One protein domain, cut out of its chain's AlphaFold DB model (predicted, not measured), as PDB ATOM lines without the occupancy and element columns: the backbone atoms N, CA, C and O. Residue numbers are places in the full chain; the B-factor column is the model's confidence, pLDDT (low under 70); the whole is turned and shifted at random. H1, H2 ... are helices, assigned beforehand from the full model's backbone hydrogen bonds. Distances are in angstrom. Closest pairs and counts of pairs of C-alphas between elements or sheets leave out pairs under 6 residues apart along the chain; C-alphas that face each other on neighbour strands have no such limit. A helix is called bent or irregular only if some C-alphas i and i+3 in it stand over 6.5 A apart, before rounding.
ATOM      1  N   LEU A  97     -30.167  10.953 -50.446       80.81
ATOM      2  CA  LEU A  97     -30.554  12.351 -50.478       80.81
ATOM      3  C   LEU A  97     -31.858  12.487 -49.685       80.81
ATOM      4  O   LEU A  97     -32.746  11.649 -49.848       80.81
ATOM      5  N   PRO A  98     -32.007  13.529 -48.855       82.81
ATOM      6  CA  PRO A  98     -33.263  13.769 -48.168       82.81
ATOM      7  C   PRO A  98     -34.416  13.816 -49.178       82.81
ATOM      8  O   PRO A  98     -34.345  14.576 -50.146       82.81
ATOM      9  N   ASP A  99     -35.484  13.051 -48.922       77.94
ATOM     10  CA  ASP A  99     -36.654  12.916 -49.812       77.94
ATOM     11  C   ASP A  99     -37.234  14.261 -50.272       77.94
ATOM     12  O   ASP A  99     -37.816  14.380 -51.352       77.94
ATOM     13  N   LYS A 100     -37.084  15.296 -49.442       70.69
ATOM     14  CA  LYS A 100     -37.520  16.654 -49.738       70.69
ATOM     15  C   LYS A 100     -36.517  17.675 -49.211       70.69
ATOM     16  O   LYS A 100     -36.502  17.993 -48.024       70.69
ATOM     17  N   VAL A 101     -35.742  18.272 -50.113       70.88
ATOM     18  CA  VAL A 101     -35.061  19.548 -49.853       70.88
ATOM     19  C   VAL A 101     -35.966  20.658 -50.383       70.88
ATOM     20  O   VAL A 101     -35.854  21.077 -51.535       70.88
ATOM     21  N   THR A 102     -36.936  21.099 -49.579       72.38
ATOM     22  CA  THR A 102     -37.811  22.198 -49.994       72.38
ATOM     23  C   THR A 102     -37.064  23.523 -49.850       72.38
ATOM     24  O   THR A 102     -36.631  23.912 -48.767       72.38
ATOM     25  N   PHE A 103     -36.895  24.242 -50.961       68.88
ATOM     26  CA  PHE A 103     -36.331  25.594 -50.922       68.88
ATOM     27  C   PHE A 103     -37.261  26.555 -50.161       68.88
ATOM     28  O   PHE A 103     -36.813  27.391 -49.377       68.88
ATOM     29  N   TYR A 104     -38.570  26.369 -50.355       70.38
ATOM     30  CA  TYR A 104     -39.639  27.097 -49.680       70.38
ATOM     31  C   TYR A 104     -40.230  26.278 -48.528       70.38
ATOM     32  O   TYR A 104     -40.163  25.050 -48.523       70.38
ATOM     33  N   SER A 105     -40.814  26.965 -47.548       71.31
ATOM     34  CA  SER A 105     -41.627  26.307 -46.522       71.31
ATOM     35  C   SER A 105     -42.959  25.863 -47.128       71.31
ATOM     36  O   SER A 105     -43.559  26.633 -47.873       71.31
ATOM     37  N   GLU A 106     -43.446  24.666 -46.792       76.81
ATOM     38  CA  GLU A 106     -44.827  24.259 -47.113       76.81
ATOM     39  C   GLU A 106     -45.844  24.970 -46.191       76.81
ATOM     40  O   GLU A 106     -46.977  25.222 -46.593       76.81
ATOM     41  N   ASP A 107     -45.426  25.359 -44.980       76.06
ATOM     42  CA  ASP A 107     -46.307  25.922 -43.945       76.06
ATOM     43  C   ASP A 107     -46.372  27.459 -43.954       76.06
ATOM     44  O   ASP A 107     -47.290  28.054 -43.387       76.06
ATOM     45  N   ILE A 108     -45.364  28.124 -44.530       71.44
ATOM     46  CA  ILE A 108     -45.188  29.582 -44.451       71.44
ATOM     47  C   ILE A 108     -45.131  30.142 -45.875       71.44
ATOM     48  O   ILE A 108     -44.327  29.658 -46.674       71.44
ATOM     49  N   PRO A 109     -45.927  31.176 -46.206       74.88
ATOM     50  CA  PRO A 109     -45.901  31.768 -47.536       74.88
ATOM     51  C   PRO A 109     -44.505  32.312 -47.884       74.88
ATOM     52  O   PRO A 109     -43.799  32.820 -47.004       74.88
ATOM     53  N   PRO A 110     -44.094  32.242 -49.163       69.75
ATOM     54  CA  PRO A 110     -42.799  32.747 -49.594       69.75
ATOM     55  C   PRO A 110     -42.727  34.264 -49.379       69.75
ATOM     56  O   PRO A 110     -43.531  35.026 -49.915       69.75
ATOM     57  N   THR A 111     -41.755  34.713 -48.589       70.25
ATOM     58  CA  THR A 111     -41.400  36.132 -48.463       70.25
ATOM     59  C   THR A 111     -40.375  36.507 -49.541       70.25
ATOM     60  O   THR A 111     -39.787  35.624 -50.168       70.25
ATOM     61  N   ASN A 112     -40.109  37.806 -49.769       69.81
ATOM     62  CA  ASN A 112     -39.086  38.230 -50.754       69.81
ATOM     63  C   ASN A 112     -37.706  37.602 -50.477       69.81
ATOM     64  O   ASN A 112     -36.882  37.437 -51.371       69.81
ATOM     65  N   SER A 113     -37.488  37.216 -49.222       62.81
ATOM     66  CA  SER A 113     -36.285  36.615 -48.692       62.81
ATOM     67  C   SER A 113     -36.461  35.091 -48.634       62.81
ATOM     68  O   SER A 113     -36.287  34.484 -47.580       62.81
ATOM     69  N   ALA A 114     -36.859  34.483 -49.756       59.91
ATOM     70  CA  ALA A 114     -37.303  33.090 -49.908       59.91
ATOM     71  C   ALA A 114     -36.573  32.041 -49.036       59.91
ATOM     72  O   ALA A 114     -37.211  31.166 -48.455       59.91
ATOM     73  N   ASN A 115     -35.252  32.178 -48.882       62.44
ATOM     74  CA  ASN A 115     -34.391  31.291 -48.092       62.44
ATOM     75  C   ASN A 115     -34.656  31.293 -46.576       62.44
ATOM     76  O   ASN A 115     -34.315  30.335 -45.884       62.44
ATOM     77  N   TYR A 116     -35.193  32.381 -46.027       64.56
ATOM     78  CA  TYR A 116     -35.406  32.505 -44.585       64.56
ATOM     79  C   TYR A 116     -36.692  31.803 -44.153       64.56
ATOM     80  O   TYR A 116     -36.716  31.183 -43.094       64.56
ATOM     81  N   GLY A 117     -37.732  31.839 -44.993       68.81
ATOM     82  CA  GLY A 117     -39.051  31.293 -44.669       68.81
ATOM     83  C   GLY A 117     -39.035  29.792 -44.375       68.81
ATOM     84  O   GLY A 117     -39.622  29.361 -43.386       68.81
ATOM     85  N   SER A 118     -38.309  28.997 -45.169       71.75
ATOM     86  CA  SER A 118     -38.164  27.544 -44.956       71.75
ATOM     87  C   SER A 118     -37.468  27.196 -43.642       71.75
ATOM     88  O   SER A 118     -37.766  26.178 -43.021       71.75
ATOM     89  N   ARG A 119     -36.577  28.070 -43.165       76.88
ATOM     90  CA  ARG A 119     -35.762  27.825 -41.973       76.88
ATOM     91  C   ARG A 119     -36.441  28.253 -40.677       76.88
ATOM     92  O   ARG A 119     -36.027  27.773 -39.628       76.88
ATOM     93  N   LEU A 120     -37.486  29.084 -40.716       76.19
ATOM     94  CA  LEU A 120     -38.161  29.593 -39.510       76.19
ATOM     95  C   LEU A 120     -38.722  28.489 -38.603       76.19
ATOM     96  O   LEU A 120     -38.718  28.652 -37.388       76.19
ATOM     97  N   LYS A 121     -39.165  27.359 -39.173       76.88
ATOM     98  CA  LYS A 121     -39.674  26.211 -38.403       76.88
ATOM     99  C   LYS A 121     -38.561  25.365 -37.768       76.88
ATOM    100  O   LYS A 121     -38.833  24.584 -36.866       76.88
ATOM    101  N   THR A 122     -37.317  25.506 -38.225       84.12
ATOM    102  CA  THR A 122     -36.181  24.769 -37.651       84.12
ATOM    103  C   THR A 122     -35.801  25.338 -36.283       84.12
ATOM    104  O   THR A 122     -35.938  26.540 -36.046       84.12
ATOM    105  N   ASP A 123     -35.249  24.509 -35.396       86.38
ATOM    106  CA  ASP A 123     -34.761  24.951 -34.078       86.38
ATOM    107  C   ASP A 123     -33.735  26.089 -34.197       86.38
ATOM    108  O   ASP A 123     -33.743  27.057 -33.437       86.38
ATOM    109  N   VAL A 124     -32.887  26.028 -35.226       86.50
ATOM    110  CA  VAL A 124     -31.918  27.088 -35.534       86.50
ATOM    111  C   VAL A 124     -32.623  28.382 -35.965       86.50
ATOM    112  O   VAL A 124     -32.240  29.467 -35.544       86.50
ATOM    113  N   GLY A 125     -33.679  28.296 -36.776       85.06
ATOM    114  CA  GLY A 125     -34.453  29.471 -37.186       85.06
ATOM    115  C   GLY A 125     -35.182  30.132 -36.019       85.06
ATOM    116  O   GLY A 125     -35.090  31.347 -35.845       85.06
ATOM    117  N   THR A 126     -35.844  29.337 -35.174       86.25
ATOM    118  CA  THR A 126     -36.556  29.861 -33.997       86.25
ATOM    119  C   THR A 126     -35.606  30.486 -32.973       86.25
ATOM    120  O   THR A 126     -35.934  31.509 -32.371       86.25
ATOM    121  N   THR A 127     -34.413  29.916 -32.778       90.94
ATOM    122  CA  THR A 127     -33.393  30.488 -31.883       90.94
ATOM    123  C   THR A 127     -32.839  31.803 -32.418       90.94
ATOM    124  O   THR A 127     -32.788  32.775 -31.665       90.94
ATOM    125  N   VAL A 128     -32.511  31.884 -33.710       88.62
ATOM    126  CA  VAL A 128     -32.068  33.137 -34.345       88.62
ATOM    127  C   VAL A 128     -33.145  34.219 -34.244       88.62
ATOM    128  O   VAL A 128     -32.830  35.344 -33.864       88.62
ATOM    129  N   GLN A 129     -34.416  33.883 -34.477       86.06
ATOM    130  CA  GLN A 129     -35.525  34.835 -34.351       86.06
ATOM    131  C   GLN A 129     -35.696  35.352 -32.912       86.06
ATOM    132  O   GLN A 129     -35.926  36.542 -32.694       86.06
ATOM    133  N   LYS A 130     -35.556  34.477 -31.907       88.06
ATOM    134  CA  LYS A 130     -35.574  34.878 -30.489       88.06
ATOM    135  C   LYS A 130     -34.410  35.807 -30.150       88.06
ATOM    136  O   LYS A 130     -34.608  36.779 -29.424       88.06
ATOM    137  N   LEU A 131     -33.217  35.518 -30.669       90.00
ATOM    138  CA  LEU A 131     -32.038  36.361 -30.481       90.00
ATOM    139  C   LEU A 131     -32.244  37.734 -31.117       90.00
ATOM    140  O   LEU A 131     -32.049  38.739 -30.443       90.00
ATOM    141  N   GLU A 132     -32.693  37.788 -32.371       86.00
ATOM    142  CA  GLU A 132     -33.025  39.035 -33.069       86.00
ATOM    143  C   GLU A 132     -34.035  39.863 -32.266       86.00
ATOM    144  O   GLU A 132     -33.803  41.044 -31.987       86.00
ATOM    145  N   PHE A 133     -35.119  39.232 -31.804       85.25
ATOM    146  CA  PHE A 133     -36.098  39.895 -30.950       85.25
ATOM    147  C   PHE A 133     -35.457  40.455 -29.674       85.25
ATOM    148  O   PHE A 133     -35.675  41.621 -29.352       85.25
ATOM    149  N   ALA A 134     -34.632  39.672 -28.972       86.69
ATOM    150  CA  ALA A 134     -33.947  40.122 -27.761       86.69
ATOM    151  C   ALA A 134     -32.996  41.305 -28.034       86.69
ATOM    152  O   ALA A 134     -33.020  42.299 -27.302       86.69
ATOM    153  N   PHE A 135     -32.219  41.252 -29.121       83.56
ATOM    154  CA  PHE A 135     -31.331  42.340 -29.536       83.56
ATOM    155  C   PHE A 135     -32.099  43.641 -29.814       83.56
ATOM    156  O   PHE A 135     -31.657  44.719 -29.403       83.56
ATOM    157  N   HIS A 136     -33.265  43.553 -30.462       78.50
ATOM    158  CA  HIS A 136     -34.085  44.717 -30.815       78.50
ATOM    159  C   HIS A 136     -35.050  45.184 -29.714       78.50
ATOM    160  O   HIS A 136     -35.510  46.334 -29.752       78.50
ATOM    161  N   ALA A 137     -35.376  44.334 -28.740       74.44
ATOM    162  CA  ALA A 137     -36.261  44.670 -27.627       74.44
ATOM    163  C   ALA A 137     -35.568  45.566 -26.592       74.44
ATOM    164  O   ALA A 137     -36.171  46.523 -26.107       74.44
ATOM    165  N   HIS A 138     -34.298  45.291 -26.280       65.06
ATOM    166  CA  HIS A 138     -33.593  45.963 -25.184       65.06
ATOM    167  C   HIS A 138     -32.781  47.197 -25.608       65.06
ATOM    168  O   HIS A 138     -32.548  48.071 -24.778       65.06
ATOM    169  N   ASN A 139     -32.410  47.325 -26.888       63.00
ATOM    170  CA  ASN A 139     -31.570  48.429 -27.384       63.00
ATOM    171  C   ASN A 139     -32.331  49.526 -28.146       63.00
ATOM    172  O   ASN A 139     -31.717  50.413 -28.744       63.00
ATOM    173  N   ARG A 140     -33.670  49.517 -28.134       67.75
ATOM    174  CA  ARG A 140     -34.428  50.656 -28.663       67.75
ATOM    175  C   ARG A 140     -34.305  51.832 -27.700       67.75
ATOM    176  O   ARG A 140     -34.852  51.793 -26.599       67.75
TER     177      ARG A 140
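AT A GLANCE: This is residues 97 to 140 of the 151 residues of the protein "DgyrCDS8564" of Dimorphilus gyrociliatus (UniProt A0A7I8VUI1). A long winding stretch with no named element, residues 97 to 113, leads into the short helix H1, and beyond a tight link one longer helix, H2, sticks out as an arm with its residues 130 to 138. Leu 97 and Arg 140 make the two ends of the long axis. The printed part has 44 residues with two named helices, H1 then H2, and no named strand; the class is all helix, though under half of the residues, 20 of 44, are in named elements. The whole is loose, with a radius of gyration of the C-alphas of 12.9 A, and only just elongated, spanning 42 by 21 by 14 A.

HOW THE PARTS SIT: Residues 97 to 113 come first, their C-alphas 9 to 22 A from the mean of all C-alphas. H1, residues 114 to 117, follows. A tight link of 5 residues joins it to H2, residues 123 to 138. H1 and H2 are apart, but only just: their closest C-alphas are 8.1 A from each other. Residues 130 to 140, of which 130 to 138 belong to H2, stand free. In H2 every O i to N i+4 pair is within hydrogen-bond range; H1 is too short for such a pair, and its one O i to N i+3 pair is not within range.

IN THESE COORDINATES: The printed part begins with C-alpha 97 at (-30.554, 12.351, -50.478). H1 starts at C-alpha 114, (-37.303, 33.090, -49.908), and measures 5.8 A from first to last C-alpha. H2 measures 22.8 A and ends at C-alpha 138, (-33.593, 45.963, -25.184). It is neither bent nor irregular, but only just: C-alphas 135 and 138 are 6.1 A apart.

THE WHOLE: The C-alphas of Leu 97 and Arg 140, the two farthest apart, are 44.3 A from each other. Without residues 130 to 140 the body spans 28 by 21 by 14 A. The printed part has no cut. Its mean pLDDT is 76.3; residues 103, 110, 112 to 117 and 138 to 140 are under 70.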